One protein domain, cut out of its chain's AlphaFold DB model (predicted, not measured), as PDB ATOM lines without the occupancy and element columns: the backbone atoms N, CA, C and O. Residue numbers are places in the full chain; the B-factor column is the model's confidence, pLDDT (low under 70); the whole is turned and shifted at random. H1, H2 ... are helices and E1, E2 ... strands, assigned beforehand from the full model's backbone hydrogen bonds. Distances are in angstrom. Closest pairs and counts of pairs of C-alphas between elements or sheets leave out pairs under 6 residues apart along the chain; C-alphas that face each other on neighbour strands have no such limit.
ATOM      1  N   THR A   3     162.600   4.866  81.916       92.00
ATOM      2  CA  THR A   3     163.315   4.023  80.957       92.00
ATOM      3  C   THR A   3     162.323   3.475  79.943       92.00
ATOM      4  O   THR A   3     161.311   2.897  80.338       92.00
ATOM      5  N   ILE A   4     162.620   3.651  78.659       91.38
ATOM      6  CA  ILE A   4     161.866   3.057  77.552       91.38
ATOM      7  C   ILE A   4     162.739   2.015  76.854       91.38
ATOM      8  O   ILE A   4     163.954   2.184  76.763       91.38
ATOM      9  N   GLU A   5     162.127   0.938  76.372       88.75
ATOM     10  CA  GLU A   5     162.813  -0.113  75.620       88.75
ATOM     11  C   GLU A   5     162.346  -0.072  74.163       88.75
ATOM     12  O   GLU A   5     161.147  -0.140  73.889       88.75
ATOM     13  N   LEU A   6     163.287   0.030  73.224       86.44
ATOM     14  CA  LEU A   6     163.001   0.018  71.793       86.44
ATOM     15  C   LEU A   6     163.980  -0.913  71.081       86.44
ATOM     16  O   LEU A   6     165.193  -0.743  71.157       86.44
ATOM     17  N   ASP A   7     163.433  -1.942  70.429       83.19
ATOM     18  CA  ASP A   7     164.181  -2.982  69.707       83.19
ATOM     19  C   ASP A   7     165.336  -3.623  70.516       83.19
ATOM     20  O   ASP A   7     166.337  -4.070  69.958       83.19
ATOM     21  N   GLY A   8     165.161  -3.727  71.840       82.12
ATOM     22  CA  GLY A   8     166.121  -4.334  72.769       82.12
ATOM     23  C   GLY A   8     167.186  -3.378  73.318       82.12
ATOM     24  O   GLY A   8     168.077  -3.833  74.035       82.12
ATOM     25  N   ASN A   9     167.092  -2.082  73.008       88.88
ATOM     26  CA  ASN A   9     167.916  -1.024  73.588       88.88
ATOM     27  C   ASN A   9     167.108  -0.216  74.614       88.88
ATOM     28  O   ASN A   9     165.922   0.044  74.411       88.88
ATOM     29  N   GLU A  10     167.758   0.193  75.702       92.44
ATOM     30  CA  GLU A  10     167.154   1.022  76.750       92.44
ATOM     31  C   GLU A  10     167.534   2.495  76.566       92.44
ATOM     32  O   GLU A  10     168.716   2.826  76.466       92.44
ATOM     33  N   TYR A  11     166.538   3.378  76.608       92.56
ATOM     34  CA  TYR A  11     166.707   4.830  76.525       92.56
ATOM     35  C   TYR A  11     166.145   5.499  77.777       92.56
ATOM     36  O   TYR A  11     165.166   5.033  78.365       92.56
ATOM     37  N   GLN A  12     166.781   6.584  78.214       94.81
ATOM     38  CA  GLN A  12     166.457   7.253  79.472       94.81
ATOM     39  C   GLN A  12     165.873   8.637  79.207       94.81
ATOM     40  O   GLN A  12     166.592   9.549  78.815       94.81
ATOM     41  N   ILE A  13     164.581   8.804  79.485       94.06
ATOM     42  CA  ILE A  13     163.874  10.078  79.332       94.06
ATOM     43  C   ILE A  13     163.765  10.745  80.705       94.06
ATOM     44  O   ILE A  13     163.172  10.190  81.635       94.06
ATOM     45  N   GLU A  14     164.360  11.928  80.881       93.75
ATOM     46  CA  GLU A  14     164.377  12.603  82.187       93.75
ATOM     47  C   GLU A  14     162.963  13.005  82.632       93.75
ATOM     48  O   GLU A  14     162.548  12.664  83.751       93.75
ATOM     49  N   ASN A  15     162.214  13.645  81.734       93.12
ATOM     50  CA  ASN A  15     160.816  14.009  81.908       93.12
ATOM     51  C   ASN A  15     160.003  13.647  80.655       93.12
ATOM     52  O   ASN A  15     160.229  14.204  79.590       93.12
ATOM     53  N   VAL A  16     159.049  12.725  80.785       91.44
ATOM     54  CA  VAL A  16     158.234  12.252  79.652       91.44
ATOM     55  C   VAL A  16     157.216  13.290  79.164       91.44
ATOM     56  O   VAL A  16     156.724  13.180  78.048       91.44
ATOM     57  N   ASP A  17     156.959  14.332  79.958       91.56
ATOM     58  CA  ASP A  17     156.028  15.413  79.619       91.56
ATOM     59  C   ASP A  17     156.719  16.604  78.920       91.56
ATOM     60  O   ASP A  17     156.104  17.649  78.714       91.56
ATOM     61  N   VAL A  18     158.010  16.491  78.577       92.56
ATOM     62  CA  VAL A  18     158.797  17.566  77.945       92.56
ATOM     63  C   VAL A  18     159.450  17.061  76.660       92.56
ATOM     64  O   VAL A  18     160.246  16.129  76.708       92.56
ATOM     65  N   LEU A  19     159.168  17.717  75.528       89.94
ATOM     66  CA  LEU A  19     159.713  17.373  74.201       89.94
ATOM     67  C   LEU A  19     161.247  17.280  74.185       89.94
ATOM     68  O   LEU A  19     161.791  16.254  73.785       89.94
ATOM     69  N   ASP A  20     161.942  18.290  74.713       92.06
ATOM     70  CA  ASP A  20     163.413  18.314  74.744       92.06
ATOM     71  C   ASP A  20     164.005  17.105  75.490       92.06
ATOM     72  O   ASP A  20     165.030  16.555  75.096       92.06
ATOM     73  N   SER A  21     163.326  16.620  76.539       93.00
ATOM     74  CA  SER A  21     163.772  15.433  77.283       93.00
ATOM     75  C   SER A  21     163.690  14.149  76.456       93.00
ATOM     76  O   SER A  21     164.481  13.234  76.688       93.00
ATOM     77  N   TRP A  22     162.757  14.067  75.505       93.44
ATOM     78  CA  TRP A  22     162.697  12.963  74.548       93.44
ATOM     79  C   TRP A  22     163.839  13.036  73.546       93.44
ATOM     80  O   TRP A  22     164.516  12.033  73.333       93.44
ATOM     81  N   ARG A  23     164.083  14.221  72.975       91.31
ATOM     82  CA  ARG A  23     165.188  14.455  72.039       91.31
ATOM     83  C   ARG A  23     166.539  14.090  72.656       91.31
ATOM     84  O   ARG A  23     167.295  13.329  72.054       91.31
ATOM     85  N   ASP A  24     166.810  14.555  73.873       93.50
ATOM     86  CA  ASP A  24     168.061  14.266  74.582       93.50
ATOM     87  C   ASP A  24     168.192  12.777  74.933       93.50
ATOM     88  O   ASP A  24     169.231  12.153  74.693       93.50
ATOM     89  N   GLY A  25     167.121  12.182  75.470       92.62
ATOM     90  CA  GLY A  25     167.106  10.780  75.888       92.62
ATOM     91  C   GLY A  25     167.196   9.773  74.735       92.62
ATOM     92  O   GLY A  25     167.592   8.629  74.961       92.62
ATOM     93  N   LEU A  26     166.855  10.193  73.513       94.00
ATOM     94  CA  LEU A  26     166.903   9.391  72.286       94.00
ATOM     95  C   LEU A  26     168.109   9.699  71.387       94.00
ATOM     96  O   LEU A  26     168.200   9.130  70.301       94.00
ATOM     97  N   SER A  27     169.031  10.564  71.816       93.06
ATOM     98  CA  SER A  27     170.182  11.016  71.015       93.06
ATOM     99  C   SER A  27     170.950   9.879  70.324       93.06
ATOM    100  O   SER A  27     171.133   9.928  69.113       93.06
ATOM    101  N   ASP A  28     171.292   8.808  71.045       90.88
ATOM    102  CA  ASP A  28     171.998   7.650  70.471       90.88
ATOM    103  C   ASP A  28     171.199   6.952  69.347       90.88
ATOM    104  O   ASP A  28     171.773   6.495  68.358       90.88
ATOM    105  N   LEU A  29     169.867   6.865  69.476       90.75
ATOM    106  CA  LEU A  29     169.000   6.300  68.433       90.75
ATOM    107  C   LEU A  29     168.913   7.232  67.225       90.75
ATOM    108  O   LEU A  29     168.922   6.760  66.091       90.75
ATOM    109  N   ILE A  30     168.813   8.539  67.467       90.25
ATOM    110  CA  ILE A  30     168.777   9.564  66.421       90.25
ATOM    111  C   ILE A  30     170.074   9.503  65.605       90.25
ATOM    112  O   ILE A  30     170.009   9.416  64.379       90.25
ATOM    113  N   ASP A  31     171.230   9.434  66.269       87.56
ATOM    114  CA  ASP A  31     172.539   9.288  65.626       87.56
ATOM    115  C   ASP A  31     172.642   7.966  64.839       87.56
ATOM    116  O   ASP A  31     173.128   7.943  63.707       87.56
ATOM    117  N   GLU A  32     172.141   6.851  65.389       86.25
ATOM    118  CA  GLU A  32     172.119   5.558  64.694       86.25
ATOM    119  C   GLU A  32     171.240   5.586  63.432       86.25
ATOM    120  O   GLU A  32     171.624   5.049  62.387       86.25
ATOM    121  N   LEU A  33     170.045   6.175  63.522       83.88
ATOM    122  CA  LEU A  33     169.117   6.294  62.398       83.88
ATOM    123  C   LEU A  33     169.676   7.226  61.319       83.88
ATOM    124  O   LEU A  33     169.633   6.863  60.142       83.88
ATOM    125  N   ALA A  34     170.267   8.356  61.714       79.50
ATOM    126  CA  ALA A  34     170.939   9.277  60.803       79.50
ATOM    127  C   ALA A  34     172.132   8.610  60.097       79.50
ATOM    128  O   ALA A  34     172.242   8.674  58.876       79.50
ATOM    129  N   GLY A  35     172.982   7.875  60.821       74.50
ATOM    130  CA  GLY A  35     174.130   7.178  60.228       74.50
ATOM    131  C   GLY A  35     173.751   6.043  59.262       74.50
ATOM    132  O   GLY A  35     174.520   5.695  58.366       74.50
ATOM    133  N   LYS A  36     172.558   5.449  59.393       70.19
ATOM    134  CA  LYS A  36     172.067   4.424  58.447       70.19
ATOM    135  C   LYS A  36     171.588   5.004  57.119       70.19
ATOM    136  O   LYS A  36     171.533   4.265  56.134       70.19
ATOM    137  N   PHE A  37     171.253   6.287  57.096       66.44
ATOM    138  CA  PHE A  37     170.777   6.992  55.913       66.44
ATOM    139  C   PHE A  37     171.893   7.213  54.865       66.44
ATOM    140  O   PHE A  37     171.616   7.274  53.668       66.44
ATOM    141  N   ASP A  38     173.160   7.188  55.294       56.03
ATOM    142  CA  ASP A  38     174.344   7.575  54.509       56.03
ATOM    143  C   ASP A  38     174.712   6.621  53.349       56.03
ATOM    144  O   ASP A  38     175.221   7.028  52.310       56.03
ATOM    145  N   SER A  39     174.424   5.319  53.471       44.50
ATOM    146  CA  SER A  39     175.051   4.301  52.599       44.50
ATOM    147  C   SER A  39     174.201   3.768  51.438       44.50
ATOM    148  O   SER A  39     174.741   3.089  50.563       44.50
ATOM    149  N   TYR A  40     172.890   4.035  51.397       43.12
ATOM    150  CA  TYR A  40     171.984   3.339  50.463       43.12
ATOM    151  C   TYR A  40     171.280   4.226  49.433       43.12
ATOM    152  O   TYR A  40     170.923   3.711  48.376       43.12
ATOM    153  N   HIS A  41     171.091   5.525  49.680       52.28
ATOM    154  CA  HIS A  41     170.275   6.358  48.787       52.28
ATOM    155  C   HIS A  41     171.063   7.080  47.687       52.28
ATOM    156  O   HIS A  41     170.551   7.251  46.583       52.28
ATOM    157  N   TRP A  42     172.333   7.413  47.923       50.72
ATOM    158  CA  TRP A  42     173.130   8.191  46.966       50.72
ATOM    159  C   TRP A  42     173.654   7.376  45.774       50.72
ATOM    160  O   TRP A  42     173.976   7.938  44.730       50.72
ATOM    161  N   HIS A  43     173.712   6.046  45.894       44.22
ATOM    162  CA  HIS A  43     174.181   5.163  44.819       44.22
ATOM    163  C   HIS A  43     173.176   4.965  43.676       44.22
ATOM    164  O   HIS A  43     173.593   4.592  42.579       44.22
ATOM    165  N   ASP A  44     171.892   5.254  43.900       46.12
ATOM    166  CA  ASP A  44     170.830   5.086  42.900       46.12
ATOM    167  C   ASP A  44     170.403   6.403  42.224       46.12
ATOM    168  O   ASP A  44     169.495   6.387  41.387       46.12
ATOM    169  N   ILE A  45     171.066   7.539  42.508       55.50
ATOM    170  CA  ILE A  45     170.805   8.794  41.785       55.50
ATOM    171  C   ILE A  45     171.281   8.650  40.337       55.50
ATOM    172  O   ILE A  45     172.444   8.870  39.994       55.50
ATOM    173  N   ARG A  46     170.347   8.298  39.453       56.44
ATOM    174  CA  ARG A  46     170.561   8.336  38.007       56.44
ATOM    175  C   ARG A  46     170.390   9.764  37.502       56.44
ATOM    176  O   ARG A  46     169.271  10.221  37.269       56.44
ATOM    177  N   ILE A  47     171.512  10.452  37.301       63.31
ATOM    178  CA  ILE A  47     171.547  11.757  36.629       63.31
ATOM    179  C   ILE A  47     171.622  11.536  35.113       63.31
ATOM    180  O   ILE A  47     172.686  11.600  34.501       63.31
ATOM    181  N   GLU A  48     170.476  11.230  34.509       61.38
ATOM    182  CA  GLU A  48     170.317  10.982  33.072       61.38
ATOM    183  C   GLU A  48     169.041  11.670  32.554       61.38
ATOM    184  O   GLU A  48     168.158  12.019  33.336       61.38
ATOM    185  N   GLY A  49     168.924  11.867  31.235       64.31
ATOM    186  CA  GLY A  49     167.701  12.394  30.608       64.31
ATOM    187  C   GLY A  49     167.282  13.774  31.134       64.31
ATOM    188  O   GLY A  49     168.090  14.703  31.151       64.31
ATOM    189  N   ASP A  50     166.023  13.896  31.560       59.44
ATOM    190  CA  ASP A  50     165.434  15.156  32.038       59.44
ATOM    191  C   ASP A  50     166.109  15.672  33.321       59.44
ATOM    192  O   ASP A  50     166.379  16.871  33.427       59.44
ATOM    193  N   ASN A  51     166.526  14.774  34.223       63.66
ATOM    194  CA  ASN A  51     167.301  15.135  35.415       63.66
ATOM    195  C   ASN A  51     168.641  15.768  35.031       63.66
ATOM    196  O   ASN A  51     169.036  16.791  35.577       63.66
ATOM    197  N   LEU A  52     169.352  15.206  34.050       65.12
ATOM    198  CA  LEU A  52     170.608  15.808  33.596       65.12
ATOM    199  C   LEU A  52     170.376  17.208  33.003       65.12
ATOM    200  O   LEU A  52     171.170  18.116  33.248       65.12
ATOM    201  N   LYS A  53     169.270  17.404  32.273       63.28
ATOM    202  CA  LYS A  53     168.891  18.714  31.729       63.28
ATOM    203  C   LYS A  53     168.611  19.717  32.845       63.28
ATOM    204  O   LYS A  53     169.156  20.817  32.807       63.28
ATOM    205  N   MET A  54     167.823  19.347  33.852       65.94
ATOM    206  CA  MET A  54     167.534  20.223  34.988       65.94
ATOM    207  C   MET A  54     168.803  20.567  35.789       65.94
ATOM    208  O   MET A  54     168.960  21.719  36.197       65.94
ATOM    209  N   LEU A  55     169.749  19.630  35.929       71.00
ATOM    210  CA  LEU A  55     171.038  19.884  36.584       71.00
ATOM    211  C   LEU A  55     171.822  20.952  35.848       71.00
ATOM    212  O   LEU A  55     172.295  21.907  36.458       71.00
ATOM    213  N   SER A  56     171.907  20.826  34.530       66.44
ATOM    214  CA  SER A  56     172.542  21.830  33.687       66.44
ATOM    215  C   SER A  56     171.918  23.212  33.836       66.44
ATOM    216  O   SER A  56     172.657  24.194  33.898       66.44
ATOM    217  N   VAL A  57     170.586  23.303  33.933       64.12
ATOM    218  CA  VAL A  57     169.889  24.581  34.150       64.12
ATOM    219  C   VAL A  57     170.270  25.190  35.494       64.12
ATOM    220  O   VAL A  57     170.777  26.311  35.527       64.12
ATOM    221  N   LYS A  58     170.096  24.444  36.591       72.31
ATOM    222  CA  LYS A  58     170.379  24.946  37.944       72.31
ATOM    223  C   LYS A  58     171.845  25.350  38.109       72.31
ATOM    224  O   LYS A  58     172.143  26.399  38.674       72.31
ATOM    225  N   VAL A  59     172.769  24.570  37.546       77.31
ATOM    226  CA  VAL A  59     174.203  24.896  37.538       77.31
ATOM    227  C   VAL A  59     174.486  26.175  36.747       77.31
ATOM    228  O   VAL A  59     175.264  27.012  37.206       77.31
ATOM    229  N   ALA A  60     173.869  26.353  35.574       70.00
ATOM    230  CA  ALA A  60     174.044  27.552  34.756       70.00
ATOM    231  C   ALA A  60     173.500  28.816  35.446       70.00
ATOM    232  O   ALA A  60     174.152  29.866  35.428       70.00
ATOM    233  N   GLU A  61     172.335  28.709  36.087       71.56
ATOM    234  CA  GLU A  61     171.723  29.784  36.872       71.56
ATOM    235  C   GLU A  61     172.598  30.165  38.068       71.56
ATOM    236  O   GLU A  61     172.952  31.337  38.217       71.56
ATOM    237  N   ALA A  62     173.038  29.181  38.856       78.06
ATOM    238  CA  ALA A  62     173.925  29.409  39.989       78.06
ATOM    239  C   ALA A  62     175.248  30.049  39.544       78.06
ATOM    240  O   ALA A  62     175.679  31.056  40.104       78.06
ATOM    241  N   MET A  63     175.874  29.535  38.482       79.12
ATOM    242  CA  MET A  63     177.118  30.100  37.958       79.12
ATOM    243  C   MET A  63     176.937  31.549  37.475       79.12
ATOM    244  O   MET A  63     177.827  32.382  37.664       79.12
ATOM    245  N   THR A  64     175.779  31.874  36.896       72.12
ATOM    246  CA  THR A  64     175.423  33.247  36.513       72.12
ATOM    247  C   THR A  64     175.246  34.150  37.732       72.12
ATOM    248  O   THR A  64     175.783  35.259  37.740       72.12
ATOM    249  N   ASP A  65     174.551  33.685  38.769       74.50
ATOM    250  CA  ASP A  65     174.323  34.456  39.993       74.50
ATOM    251  C   ASP A  65     175.639  34.716  40.755       74.50
ATOM    252  O   ASP A  65     175.834  35.812  41.280       74.50
ATOM    253  N   TYR A  66     176.601  33.785  40.730       78.56
ATOM    254  CA  TYR A  66     177.953  34.025  41.254       78.56
ATOM    255  C   TYR A  66     178.723  35.095  40.467       78.56
ATOM    256  O   TYR A  66     179.450  35.899  41.055       78.56
ATOM    257  N   ARG A  67     178.592  35.111  39.135       74.38
ATOM    258  CA  ARG A  67     179.282  36.074  38.255       74.38
ATOM    259  C   ARG A  67     178.653  37.462  38.286       74.38
ATOM    260  O   ARG A  67     179.353  38.458  38.114       74.38
ATOM    261  N   SER A  68     177.341  37.539  38.487       70.69
ATOM    262  CA  SER A  68     176.581  38.787  38.503       70.69
ATOM    263  C   SER A  68     175.492  38.746  39.584       70.69
ATOM    264  O   SER A  68     174.315  38.533  39.277       70.69
ATOM    265  N   PRO A  69     175.858  38.957  40.863       68.25
ATOM    266  CA  PRO A  69     174.915  38.802  41.959       68.25
ATOM    267  C   PRO A  69     173.785  39.826  41.880       68.25
ATOM    268  O   PRO A  69     174.026  41.036  41.860       68.25
ATOM    269  N   LYS A  70     172.534  39.354  41.906       63.78
ATOM    270  CA  LYS A  70     171.324  40.194  41.797       63.78
ATOM    271  C   LYS A  70     171.262  41.317  42.845       63.78
ATOM    272  O   LYS A  70     170.698  42.375  42.578       63.78
ATOM    273  N   SER A  71     171.846  41.101  44.025       64.50
ATOM    274  CA  SER A  71     171.864  42.047  45.152       64.50
ATOM    275  C   SER A  71     173.165  42.857  45.270       64.50
ATOM    276  O   SER A  71     173.307  43.655  46.197       64.50
ATOM    277  N   GLY A  72     174.137  42.633  44.375       65.50
ATOM    278  CA  GLY A  72     175.486  43.200  44.467       65.50
ATOM    279  C   GLY A  72     176.322  42.668  45.641       65.50
ATOM    280  O   GLY A  72     177.444  43.132  45.846       65.50
ATOM    281  N   LYS A  73     175.797  41.713  46.417       69.06
ATOM    282  CA  LYS A  73     176.526  40.998  47.469       69.06
ATOM    283  C   LYS A  73     176.974  39.643  46.944       69.06
ATOM    284  O   LYS A  73     176.261  39.034  46.156       69.06
ATOM    285  N   ALA A  74     178.137  39.182  47.394       69.06
ATOM    286  CA  ALA A  74     178.584  37.827  47.103       69.06
ATOM    287  C   ALA A  74     177.549  36.798  47.607       69.06
ATOM    288  O   ALA A  74     176.889  37.077  48.616       69.06
ATOM    289  N   PRO A  75     177.406  35.645  46.929       75.69
ATOM    290  CA  PRO A  75     176.618  34.524  47.434       75.69
ATOM    291  C   PRO A  75     177.034  34.147  48.861       75.69
ATOM    292  O   PRO A  75     178.210  34.255  49.213       75.69
ATOM    293  N   GLU A  76     176.062  33.754  49.686       75.94
ATOM    294  CA  GLU A  76     176.290  33.422  51.103       75.94
ATOM    295  C   GLU A  76     176.955  32.051  51.279       75.94
ATOM    296  O   GLU A  76     177.758  31.866  52.192       75.94
ATOM    297  N   LEU A  77     176.655  31.122  50.372       77.69
ATOM    298  CA  LEU A  77     177.227  29.780  50.330       77.69
ATOM    299  C   LEU A  77     178.527  29.752  49.523       77.69
ATOM    300  O   LEU A  77     178.776  30.623  48.687       77.69
ATOM    301  N   SER A  78     179.363  28.737  49.763       86.00
ATOM    302  CA  SER A  78     180.487  28.451  48.872       86.00
ATOM    303  C   SER A  78     179.998  27.760  47.596       86.00
ATOM    304  O   SER A  78     178.922  27.163  47.570       86.00
ATOM    305  N   TRP A  79     180.798  27.801  46.525       87.38
ATOM    306  CA  TRP A  79     180.414  27.172  45.256       87.38
ATOM    307  C   TRP A  79     180.195  25.659  45.392       87.38
ATOM    308  O   TRP A  79     179.262  25.115  44.806       87.38
ATOM    309  N   SER A  80     181.023  24.989  46.197       82.88
ATOM    310  CA  SER A  80     180.872  23.557  46.476       82.88
ATOM    311  C   SER A  80     179.558  23.264  47.199       82.88
ATOM    312  O   SER A  80     178.874  22.306  46.844       82.88
ATOM    313  N   ASP A  81     179.188  24.106  48.164       79.12
ATOM    314  CA  ASP A  81     177.938  23.956  48.914       79.12
ATOM    315  C   ASP A  81     176.741  24.209  47.992       79.12
ATOM    316  O   ASP A  81     175.837  23.392  47.933       79.12
ATOM    317  N   THR A  82     176.797  25.240  47.140       83.50
ATOM    318  CA  THR A  82     175.742  25.509  46.146       83.50
ATOM    319  C   THR A  82     175.514  24.331  45.192       83.50
ATOM    320  O   THR A  82     174.374  23.987  44.895       83.50
ATOM    321  N   ILE A  83     176.579  23.696  44.690       81.56
ATOM    322  CA  ILE A  83     176.438  22.507  43.834       81.56
ATOM    323  C   ILE A  83     175.872  21.321  44.617       81.56
ATOM    324  O   ILE A  83     175.069  20.563  44.075       81.56
ATOM    325  N   THR A  84     176.277  21.163  45.875       76.31
ATOM    326  CA  THR A  84     175.756  20.115  46.757       76.31
ATOM    327  C   THR A  84     174.258  20.302  46.985       76.31
ATOM    328  O   THR A  84     173.504  19.353  46.785       76.31
ATOM    329  N   ASP A  85     173.815  21.524  47.271       74.38
ATOM    330  CA  ASP A  85     172.401  21.860  47.451       74.38
ATOM    331  C   ASP A  85     171.587  21.585  46.188       74.38
ATOM    332  O   ASP A  85     170.538  20.950  46.257       74.38
ATOM    333  N   ILE A  86     172.102  21.955  45.010       77.56
ATOM    334  CA  ILE A  86     171.453  21.618  43.736       77.56
ATOM    335  C   ILE A  86     171.291  20.100  43.598       77.56
ATOM    336  O   ILE A  86     170.213  19.634  43.245       77.56
ATOM    337  N   LEU A  87     172.334  19.310  43.868       73.75
ATOM    338  CA  LEU A  87     172.265  17.847  43.756       73.75
ATOM    339  C   LEU A  87     171.275  17.238  44.752       73.75
ATOM    340  O   LEU A  87     170.555  16.305  44.391       73.75
ATOM    341  N   LEU A  88     171.221  17.781  45.968       69.38
ATOM    342  CA  LEU A  88     170.243  17.408  46.982       69.38
ATOM    343  C   LEU A  88     168.826  17.706  46.500       69.38
ATOM    344  O   LEU A  88     168.009  16.800  46.474       69.38
ATOM    345  N   GLU A  89     168.540  18.912  46.012       67.94
ATOM    346  CA  GLU A  89     167.222  19.254  45.455       67.94
ATOM    347  C   GLU A  89     166.822  18.347  44.276       67.94
ATOM    348  O   GLU A  89     165.645  18.087  44.036       67.94
ATOM    349  N   MET A  90     167.804  17.885  43.505       65.94
ATOM    350  CA  MET A  90     167.603  17.123  42.275       65.94
ATOM    351  C   MET A  90     167.473  15.616  42.445       65.94
ATOM    352  O   MET A  90     166.871  14.966  41.589       65.94
ATOM    353  N   GLY A  91     168.007  15.047  43.525       56.59
ATOM    354  CA  GLY A  91     167.831  13.631  43.854       56.59
ATOM    355  C   GLY A  91     166.363  13.212  44.026       56.59
ATOM    356  O   GLY A  91     166.085  12.015  44.086       56.59
ATOM    357  N   PHE A  92     165.427  14.174  44.057       51.00
ATOM    358  CA  PHE A  92     164.024  13.985  44.438       51.00
ATOM    359  C   PHE A  92     163.017  14.479  43.402       51.00
ATOM    360  O   PHE A  92     161.985  15.033  43.776       51.00
ATOM    361  N   GLU A  93     163.245  14.259  42.100       45.41
ATOM    362  CA  GLU A  93     162.186  14.547  41.124       45.41
ATOM    363  C   GLU A  93     160.921  13.714  41.380       45.41
ATOM    364  O   GLU A  93     160.786  12.539  41.032       45.41
ATOM    365  N   GLY A  94     159.967  14.418  41.977       36.94
ATOM    366  CA  GLY A  94     158.593  14.035  42.200       36.94
ATOM    367  C   GLY A  94     157.795  15.216  42.744       36.94
ATOM    368  O   GLY A  94     157.106  15.047  43.737       36.94
ATOM    369  N   ASN A  95     157.862  16.391  42.099       37.09
ATOM    370  CA  ASN A  95     156.954  17.527  42.334       37.09
ATOM    371  C   ASN A  95     156.792  17.942  43.803       37.09
ATOM    372  O   ASN A  95     155.738  17.696  44.388       37.09
ATOM    373  N   LEU A  96     157.737  18.678  44.375       36.72
ATOM    374  CA  LEU A  96     157.410  19.473  45.553       36.72
ATOM    375  C   LEU A  96     158.050  20.855  45.440       36.72
ATOM    376  O   LEU A  96     159.255  20.993  45.247       36.72
ATOM    377  N   GLY A  97     157.203  21.883  45.515       40.00
ATOM    378  CA  GLY A  97     157.629  23.242  45.818       40.00
ATOM    379  C   GLY A  97     158.058  23.265  47.274       40.00
ATOM    380  O   GLY A  97     157.272  23.636  48.140       40.00
ATOM    381  N   VAL A  98     159.247  22.728  47.518       43.47
ATOM    382  CA  VAL A  98     159.875  22.696  48.826       43.47
ATOM    383  C   VAL A  98     160.752  23.932  48.938       43.47
ATOM    384  O   VAL A  98     161.564  24.195  48.053       43.47
ATOM    385  N   ASP A  99     160.553  24.703  50.001       49.91
ATOM    386  CA  ASP A  99     161.170  26.018  50.161       49.91
ATOM    387  C   ASP A  99     162.606  25.945  50.738       49.91
ATOM    388  O   ASP A  99     163.291  26.971  50.770       49.91
ATOM    389  N   SER A 100     163.086  24.767  51.183       59.84
ATOM    390  CA  SER A 100     164.404  24.610  51.820       59.84
ATOM    391  C   SER A 100     165.057  23.221  51.665       59.84
ATOM    392  O   SER A 100     164.387  22.209  51.458       59.84
ATOM    393  N   GLN A 101     166.388  23.170  51.817       57.22
ATOM    394  CA  GLN A 101     167.197  21.941  51.884       57.22
ATOM    395  C   GLN A 101     166.781  21.021  53.042       57.22
ATOM    396  O   GLN A 101     166.777  19.799  52.887       57.22
ATOM    397  N   GLU A 102     166.421  21.597  54.192       62.66
ATOM    398  CA  GLU A 102     166.009  20.853  55.388       62.66
ATOM    399  C   GLU A 102     164.754  20.021  55.124       62.66
ATOM    400  O   GLU A 102     164.706  18.836  55.453       62.66
ATOM    401  N   ASP A 103     163.769  20.615  54.461       60.62
ATOM    402  CA  ASP A 103     162.522  19.943  54.114       60.62
ATOM    403  C   ASP A 103     162.752  18.783  53.126       60.62
ATOM    404  O   ASP A 103     162.156  17.715  53.269       60.62
ATOM    405  N   VAL A 104     163.668  18.954  52.161       58.19
ATOM    406  CA  VAL A 104     164.036  17.900  51.200       58.19
ATOM    407  C   VAL A 104     164.678  16.713  51.916       58.19
ATOM    408  O   VAL A 104     164.246  15.573  51.730       58.19
ATOM    409  N   VAL A 105     165.683  16.962  52.761       63.22
ATOM    410  CA  VAL A 105     166.358  15.899  53.526       63.22
ATOM    411  C   VAL A 105     165.373  15.216  54.477       63.22
ATOM    412  O   VAL A 105     165.373  13.990  54.585       63.22
ATOM    413  N   SER A 106     164.484  15.984  55.111       68.94
ATOM    414  CA  SER A 106     163.429  15.458  55.977       68.94
ATOM    415  C   SER A 106     162.527  14.465  55.239       68.94
ATOM    416  O   SER A 106     162.389  13.314  55.666       68.94
ATOM    417  N   ASP A 107     161.976  14.845  54.084       66.00
ATOM    418  CA  ASP A 107     161.101  13.969  53.298       66.00
ATOM    419  C   ASP A 107     161.792  12.656  52.900       66.00
ATOM    420  O   ASP A 107     161.186  11.577  52.958       66.00
ATOM    421  N   MET A 108     163.083  12.711  52.562       62.84
ATOM    422  CA  MET A 108     163.863  11.509  52.277       62.84
ATOM    423  C   MET A 108     164.015  10.606  53.499       62.84
ATOM    424  O   MET A 108     163.761   9.400  53.408       62.84
ATOM    425  N   VAL A 109     164.443  11.174  54.629       69.44
ATOM    426  CA  VAL A 109     164.681  10.451  55.883       69.44
ATOM    427  C   VAL A 109     163.417   9.698  56.292       69.44
ATOM    428  O   VAL A 109     163.489   8.521  56.649       69.44
ATOM    429  N   PHE A 110     162.240  10.312  56.139       69.00
ATOM    430  CA  PHE A 110     160.964   9.688  56.515       69.00
ATOM    431  C   PHE A 110     160.330   8.800  55.447       69.00
ATOM    432  O   PHE A 110     159.406   8.037  55.760       69.00
ATOM    433  N   SER A 111     160.833   8.827  54.211       65.69
ATOM    434  CA  SER A 111     160.522   7.787  53.226       65.69
ATOM    435  C   SER A 111     161.135   6.432  53.613       65.69
ATOM    436  O   SER A 111     160.611   5.379  53.226       65.69
ATOM    437  N   GLU A 112     162.195   6.438  54.432       70.19
ATOM    438  CA  GLU A 112     162.844   5.226  54.910       70.19
ATOM    439  C   GLU A 112     161.942   4.499  55.919       70.19
ATOM    440  O   GLU A 112     161.460   5.028  56.928       70.19
ATOM    441  N   ARG A 113     161.664   3.233  55.601       76.75
ATOM    442  CA  ARG A 113     160.674   2.431  56.313       76.75
ATOM    443  C   ARG A 113     161.036   2.222  57.788       76.75
ATOM    444  O   ARG A 113     160.135   2.243  58.620       76.75
ATOM    445  N   LYS A 114     162.306   1.984  58.119       77.25
ATOM    446  CA  LYS A 114     162.776   1.758  59.493       77.25
ATOM    447  C   LYS A 114     162.719   3.034  60.325       77.25
ATOM    448  O   LYS A 114     162.328   2.949  61.482       77.25
ATOM    449  N   VAL A 115     163.048   4.194  59.756       78.56
ATOM    450  CA  VAL A 115     162.909   5.494  60.425       78.56
ATOM    451  C   VAL A 115     161.439   5.733  60.763       78.56
ATOM    452  O   VAL A 115     161.097   5.996  61.916       78.56
ATOM    453  N   LYS A 116     160.540   5.532  59.793       82.44
ATOM    454  CA  LYS A 116     159.094   5.642  60.016       82.44
ATOM    455  C   LYS A 116     158.582   4.659  61.075       82.44
ATOM    456  O   LYS A 116     157.792   5.049  61.932       82.44
ATOM    457  N   GLU A 117     159.018   3.400  61.028       87.06
ATOM    458  CA  GLU A 117     158.660   2.382  62.025       87.06
ATOM    459  C   GLU A 117     159.177   2.749  63.428       87.06
ATOM    460  O   GLU A 117     158.452   2.559  64.404       87.06
ATOM    461  N   ALA A 118     160.390   3.295  63.545       87.25
ATOM    462  CA  ALA A 118     160.964   3.723  64.819       87.25
ATOM    463  C   ALA A 118     160.176   4.887  65.435       87.25
ATOM    464  O   ALA A 118     159.752   4.784  66.585       87.25
ATOM    465  N   VAL A 119     159.886   5.941  64.660       87.81
ATOM    466  CA  VAL A 119     159.077   7.086  65.125       87.81
ATOM    467  C   VAL A 119     157.687   6.626  65.574       87.81
ATOM    468  O   VAL A 119     157.227   7.005  66.646       87.81
ATOM    469  N   GLN A 120     157.042   5.733  64.816       91.19
ATOM    470  CA  GLN A 120     155.735   5.180  65.192       91.19
ATOM    471  C   GLN A 120     155.767   4.408  66.517       91.19
ATOM    472  O   GLN A 120     154.837   4.533  67.314       91.19
ATOM    473  N   LYS A 121     156.820   3.619  66.769       91.81
ATOM    474  CA  LYS A 121     156.992   2.915  68.049       91.81
ATOM    475  C   LYS A 121     157.182   3.897  69.205       91.81
ATOM    476  O   LYS A 121     156.615   3.673  70.268       91.81
ATOM    477  N   ILE A 122     157.935   4.976  68.998       91.00
ATOM    478  CA  ILE A 122     158.172   5.997  70.027       91.00
ATOM    479  C   ILE A 122     156.863   6.702  70.404       91.00
ATOM    480  O   ILE A 122     156.546   6.783  71.590       91.00
ATOM    481  N   CYS A 123     156.061   7.127  69.421       92.19
ATOM    482  CA  CYS A 123     154.745   7.725  69.679       92.19
ATOM    483  C   CYS A 123     153.816   6.755  70.427       92.19
ATOM    484  O   CYS A 123     153.185   7.142  71.404       92.19
ATOM    485  N   ALA A 124     153.793   5.473  70.043       91.81
ATOM    486  CA  ALA A 124     152.988   4.468  70.740       91.81
ATOM    487  C   ALA A 124     153.412   4.288  72.210       91.81
ATOM    488  O   ALA A 124     152.556   4.179  73.084       91.81
ATOM    489  N   ILE A 125     154.719   4.299  72.493       90.56
ATOM    490  CA  ILE A 125     155.237   4.249  73.869       90.56
ATOM    491  C   ILE A 125     154.813   5.502  74.647       90.56
ATOM    492  O   ILE A 125     154.402   5.384  75.800       90.56
ATOM    493  N   SER A 126     154.875   6.689  74.036       90.56
ATOM    494  CA  SER A 126     154.413   7.934  74.666       90.56
ATOM    495  C   SER A 126     152.922   7.875  75.025       90.56
ATOM    496  O   SER A 126     152.546   8.162  76.163       90.56
ATOM    497  N   ASP A 127     152.081   7.408  74.097       89.69
ATOM    498  CA  ASP A 127     150.640   7.249  74.316       89.69
ATOM    499  C   ASP A 127     150.340   6.246  75.451       89.69
ATOM    500  O   ASP A 127     149.455   6.477  76.279       89.69
ATOM    501  N   GLU A 128     151.083   5.136  75.524       89.88
ATOM    502  CA  GLU A 128     150.949   4.132  76.591       89.88
ATOM    503  C   GLU A 128     151.361   4.666  77.968       89.88
ATOM    504  O   GLU A 128     150.765   4.297  78.986       89.88
ATOM    505  N   LEU A 129     152.368   5.540  78.006       88.00
ATOM    506  CA  LEU A 129     152.819   6.213  79.222       88.00
ATOM    507  C   LEU A 129     151.855   7.321  79.673       88.00
ATOM    508  O   LEU A 129     151.904   7.718  80.839       88.00
ATOM    509  N   GLY A 130     150.949   7.765  78.795       85.50
ATOM    510  CA  GLY A 130     149.966   8.807  79.081       85.50
ATOM    511  C   GLY A 130     150.597  10.185  79.261       85.50
ATOM    512  O   GLY A 130     150.163  10.928  80.141       85.50
ATOM    513  N   CYS A 131     151.639  10.483  78.481       86.31
ATOM    514  CA  CYS A 131     152.368  11.749  78.520       86.31
ATOM    515  C   CYS A 131     151.480  12.935  78.110       86.31
ATOM    516  O   CYS A 131     150.597  12.793  77.265       86.31
ATOM    517  N   ASP A 132     151.774  14.123  78.646       85.50
ATOM    518  CA  ASP A 132     151.109  15.378  78.242       85.50
ATOM    519  C   ASP A 132     151.612  15.922  76.884       85.50
ATOM    520  O   ASP A 132     151.044  16.874  76.342       85.50
ATOM    521  N   VAL A 133     152.681  15.340  76.333       84.75
ATOM    522  CA  VAL A 133     153.237  15.693  75.020       84.75
ATOM    523  C   VAL A 133     152.372  15.108  73.907       84.75
ATOM    524  O   VAL A 133     152.103  13.907  73.895       84.75
ATOM    525  N   ASP A 134     151.992  15.945  72.942       88.25
ATOM    526  CA  ASP A 134     151.263  15.504  71.756       88.25
ATOM    527  C   ASP A 134     152.155  14.616  70.867       88.25
ATOM    528  O   ASP A 134     153.304  14.949  70.567       88.25
ATOM    529  N   SER A 135     151.630  13.465  70.449       87.06
ATOM    530  CA  SER A 135     152.357  12.501  69.619       87.06
ATOM    531  C   SER A 135     152.748  13.058  68.243       87.06
ATOM    532  O   SER A 135     153.771  12.632  67.697       87.06
ATOM    533  N   ASP A 136     152.001  14.024  67.697       86.50
ATOM    534  CA  ASP A 136     152.359  14.720  66.458       86.50
ATOM    535  C   ASP A 136     153.524  15.696  66.689       86.50
ATOM    536  O   ASP A 136     154.444  15.751  65.863       86.50
ATOM    537  N   ASP A 137     153.547  16.397  67.827       88.50
ATOM    538  CA  ASP A 137     154.660  17.277  68.213       88.50
ATOM    539  C   ASP A 137     155.934  16.458  68.470       88.50
ATOM    540  O   ASP A 137     157.001  16.783  67.952       88.50
ATOM    541  N   LEU A 138     155.821  15.334  69.189       89.38
ATOM    542  CA  LEU A 138     156.939  14.418  69.440       89.38
ATOM    543  C   LEU A 138     157.472  13.802  68.145       89.38
ATOM    544  O   LEU A 138     158.684  13.726  67.938       89.38
ATOM    545  N   SER A 139     156.568  13.377  67.258       88.25
ATOM    546  CA  SER A 139     156.939  12.917  65.925       88.25
ATOM    547  C   SER A 139     157.706  14.018  65.195       88.25
ATOM    548  O   SER A 139     158.749  13.737  64.624       88.25
ATOM    549  N   THR A 140     157.214  15.255  65.199       87.94
ATOM    550  CA  THR A 140     157.857  16.375  64.496       87.94
ATOM    551  C   THR A 140     159.249  16.679  65.054       87.94
ATOM    552  O   THR A 140     160.190  16.800  64.274       87.94
ATOM    553  N   GLU A 141     159.417  16.699  66.375       89.38
ATOM    554  CA  GLU A 141     160.707  16.979  67.017       89.38
ATOM    555  C   GLU A 141     161.753  15.899  66.709       89.38
ATOM    556  O   GLU A 141     162.877  16.200  66.308       89.38
ATOM    557  N   ILE A 142     161.385  14.618  66.828       88.81
ATOM    558  CA  ILE A 142     162.289  13.510  66.485       88.81
ATOM    559  C   ILE A 142     162.636  13.561  64.999       88.81
ATOM    560  O   ILE A 142     163.778  13.295  64.622       88.81
ATOM    561  N   ARG A 143     161.660  13.913  64.150       84.81
ATOM    562  CA  ARG A 143     161.893  14.034  62.715       84.81
ATOM    563  C   ARG A 143     162.953  15.080  62.412       84.81
ATOM    564  O   ARG A 143     163.929  14.786  61.730       84.81
ATOM    565  N   GLN A 144     162.765  16.267  62.972       84.19
ATOM    566  CA  GLN A 144     163.683  17.379  62.810       84.19
ATOM    567  C   GLN A 144     165.079  17.032  63.338       84.19
ATOM    568  O   GLN A 144     166.062  17.263  62.641       84.19
ATOM    569  N   ALA A 145     165.183  16.392  64.504       86.62
ATOM    570  CA  ALA A 145     166.472  16.015  65.077       86.62
ATOM    571  C   ALA A 145     167.255  15.006  64.210       86.62
ATOM    572  O   ALA A 145     168.473  15.127  64.087       86.62
ATOM    573  N   ILE A 146     166.583  14.030  63.582       85.06
ATOM    574  CA  ILE A 146     167.244  13.098  62.648       85.06
ATOM    575  C   ILE A 146     167.696  13.845  61.389       85.06
ATOM    576  O   ILE A 146     168.819  13.638  60.936       85.06
ATOM    577  N   THR A 147     166.857  14.728  60.843       76.50
ATOM    578  CA  THR A 147     167.198  15.555  59.675       76.50
ATOM    579  C   THR A 147     168.410  16.439  59.946       76.50
ATOM    580  O   THR A 147     169.354  16.425  59.161       76.50
ATOM    581  N   GLU A 148     168.435  17.145  61.079       80.31
ATOM    582  CA  GLU A 148     169.577  17.959  61.508       80.31
ATOM    583  C   GLU A 148     170.855  17.110  61.573       80.31
ATOM    584  O   GLU A 148     171.891  17.514  61.050       80.31
ATOM    585  N   LYS A 149     170.774  15.887  62.115       81.75
ATOM    586  CA  LYS A 149     171.917  14.963  62.160       81.75
ATOM    587  C   LYS A 149     172.372  14.464  60.799       81.75
ATOM    588  O   LYS A 149     173.568  14.301  60.583       81.75
ATOM    589  N   VAL A 150     171.448  14.228  59.877       73.75
ATOM    590  CA  VAL A 150     171.786  13.855  58.500       73.75
ATOM    591  C   VAL A 150     172.446  15.016  57.759       73.75
ATOM    592  O   VAL A 150     173.377  14.780  57.002       73.75
ATOM    593  N   ILE A 151     172.020  16.258  57.995       69.75
ATOM    594  CA  ILE A 151     172.653  17.455  57.416       69.75
ATOM    595  C   ILE A 151     174.041  17.694  58.024       69.75
ATOM    596  O   ILE A 151     174.957  18.121  57.326       69.75
ATOM    597  N   GLU A 152     174.213  17.403  59.317       70.56
ATOM    598  CA  GLU A 152     175.527  17.406  59.970       70.56
ATOM    599  C   GLU A 152     176.470  16.329  59.402       70.56
ATOM    600  O   GLU A 152     177.692  16.488  59.490       70.56
ATOM    601  N   ASN A 153     175.933  15.247  58.819       65.19
ATOM    602  CA  ASN A 153     176.734  14.224  58.153       65.19
ATOM    603  C   ASN A 153     177.270  14.748  56.806       65.19
ATOM    604  O   ASN A 153     176.591  15.438  56.049       65.19
ATOM    605  N   ASP A 154     178.537  14.443  56.524       59.69
ATOM    606  CA  ASP A 154     179.299  15.027  55.418       59.69
ATOM    607  C   ASP A 154     178.729  14.603  54.041       59.69
ATOM    608  O   ASP A 154     178.794  13.418  53.704       59.69
ATOM    609  N   PRO A 155     178.274  15.538  53.176       59.69
ATOM    610  CA  PRO A 155     177.760  15.229  51.835       59.69
ATOM    611  C   PRO A 155     178.815  14.642  50.875       59.69
ATOM    612  O   PRO A 155     178.527  14.367  49.705       59.69
ATOM    613  N   SER A 156     180.051  14.436  51.337       59.72
ATOM    614  CA  SER A 156     181.143  13.783  50.611       59.72
ATOM    615  C   SER A 156     180.768  12.460  49.928       59.72
ATOM    616  O   SER A 156     181.294  12.182  48.842       59.72
ATOM    617  N   ASP A 157     179.848  11.669  50.486       59.38
ATOM    618  CA  ASP A 157     179.411  10.398  49.893       59.38
ATOM    619  C   ASP A 157     178.516  10.609  48.661       59.38
ATOM    620  O   ASP A 157     178.668   9.910  47.652       59.38
ATOM    621  N   ILE A 158     177.685  11.658  48.673       60.81
ATOM    622  CA  ILE A 158     176.895  12.125  47.521       60.81
ATOM    623  C   ILE A 158     177.835  12.507  46.390       60.81
ATOM    624  O   ILE A 158     177.777  11.960  45.285       60.81
ATOM    625  N   LEU A 159     178.761  13.419  46.696       66.00
ATOM    626  CA  LEU A 159     179.729  13.927  45.735       66.00
ATOM    627  C   LEU A 159     180.590  12.787  45.189       66.00
ATOM    628  O   LEU A 159     180.883  12.759  43.997       66.00
ATOM    629  N   SER A 160     180.935  11.801  46.021       65.62
ATOM    630  CA  SER A 160     181.687  10.614  45.614       65.62
ATOM    631  C   SER A 160     180.914   9.695  44.668       65.62
ATOM    632  O   SER A 160     181.529   9.138  43.751       65.62
ATOM    633  N   ALA A 161     179.600   9.544  44.858       61.91
ATOM    634  CA  ALA A 161     178.738   8.726  44.009       61.91
ATOM    635  C   ALA A 161     178.535   9.351  42.619       61.91
ATOM    636  O   ALA A 161     178.598   8.645  41.610       61.91
ATOM    637  N   VAL A 162     178.373  10.677  42.550       66.44
ATOM    638  CA  VAL A 162     178.056  11.391  41.299       66.44
ATOM    639  C   VAL A 162     179.242  12.128  40.664       66.44
ATOM    640  O   VAL A 162     179.091  12.758  39.620       66.44
ATOM    641  N   LYS A 163     180.456  12.011  41.219       66.31
ATOM    642  CA  LYS A 163     181.663  12.746  40.776       66.31
ATOM    643  C   LYS A 163     181.963  12.702  39.273       66.31
ATOM    644  O   LYS A 163     182.530  13.653  38.742       66.31
TER     645      LYS A 163
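Overview. This is residues 3 to 163 of the 371 residues of an uncharacterized protein of Pseudomonas nitritireducens (UniProt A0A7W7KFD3). This is a long, loose body of helices in two parts: in the larger one H7 runs through the middle with H1, H2, H5 and H6 packed round it, and in the smaller one the helical hairpin H3 and H4 makes the opposite end of the long axis, joined to the larger part by the contact of H4 with H5. The small strand hairpin E1 and E2 lies at the far end of the larger part, beside H1 and H6, while the short last helix H8 comes close to H4, and residues 68 to 73 of the link between H3 and H4 stick out. The printed part has 161 residues with two named strands followed by eight named helices, in the order E1, E2, H1, H2, H3, H4, H5, H6, H7, H8; the sheet E1 - E2 is antiparallel and the class is mostly helix. The whole is loose, with a radius of gyration of the C-alphas of 18.9 A, and elongated, spanning 56 by 35 by 26 A.

Along the chain. E1, residues 3 to 6, begins with C-alpha 3 at (163.315, 4.023, 80.957), and E2 is residues 9 to 13, 13.1 A long. H1 is residues 19 to 25 and H2 is residues 27 to 37, 15.6 A long. H3, residues 49 to 67, is the longest helix by residues and measures 27.4 A, from C-alpha 49 at (167.701, 12.394, 30.608). H4 is residues 79 to 90, 16.6 A long, and H5 is residues 101 to 111, 15.7 A long. H6, residues 113 to 129, measures 24.5 A, and H7, residues 135 to 152, measures 25.6 A. H8, residues 156 to 162, ends with C-alpha 162 at (178.056, 11.391, 41.299).

Arrangement. H7 is the hub, touching four helices. With residues 137 to 145 alone it touches H1, the closest C-alphas being those of Leu 19 and Leu 138, 6.3 A apart. With residues 142 to 150 alone it touches H2, Ala 34 and Val 150 having the closest C-alphas at 5.2 A; the steep tilt is 61 degrees, the same way. With residues 143 to 151 alone it touches H5 at a steep tilt of 65 degrees, opposite ways, the closest C-alphas being those of Ser 106 and Thr 147 at 5.3 A. H6 and H7 form a helical hairpin at a steep tilt of 39 degrees, the closest C-alphas being those of Cys 123 and Ser 135 at 5.3 A. The hairpin E1 and E2 is antiparallel at 141 degrees, with N 4 and O 11 at 2.9 A and N 9 and O 6 at 3.0 A, both within hydrogen-bond range. The closest C-alphas of E2 and H1 are those of Ile 13 and Gly 25, 4.8 A apart; those of E1 and H6 are Leu 6 and Lys 121, 7.6 A apart. H4 touches H5 with residues 85 to 89 alone, the closest C-alphas being those of Glu 89 and Val 104 at 6.7 A. H3 and H4 form a helical hairpin at a shallow tilt of 31 degrees, the closest C-alphas being those of Lys 58 and Ile 86 at 6.8 A. H8 and H4 are close but not clearly touching, the C-alphas of Thr 84 and Leu 159 being the closest at 7.4 A. H3 and H7 are apart. In the eight helices every O i to N i+4 pair is within hydrogen-bond range.

Size, cuts and confidence. The two C-alphas farthest apart are those of Ser 68 and Glu 128, at 57.5 A. The printed part has no cut. The links from H2 to H3 and from H3 to H4 are long, with 11 residues each. The mean pLDDT of the printed part is 74.8, and 62 residues are under 70, among them residues 37 to 54, 88 to 111 and 153 to 163.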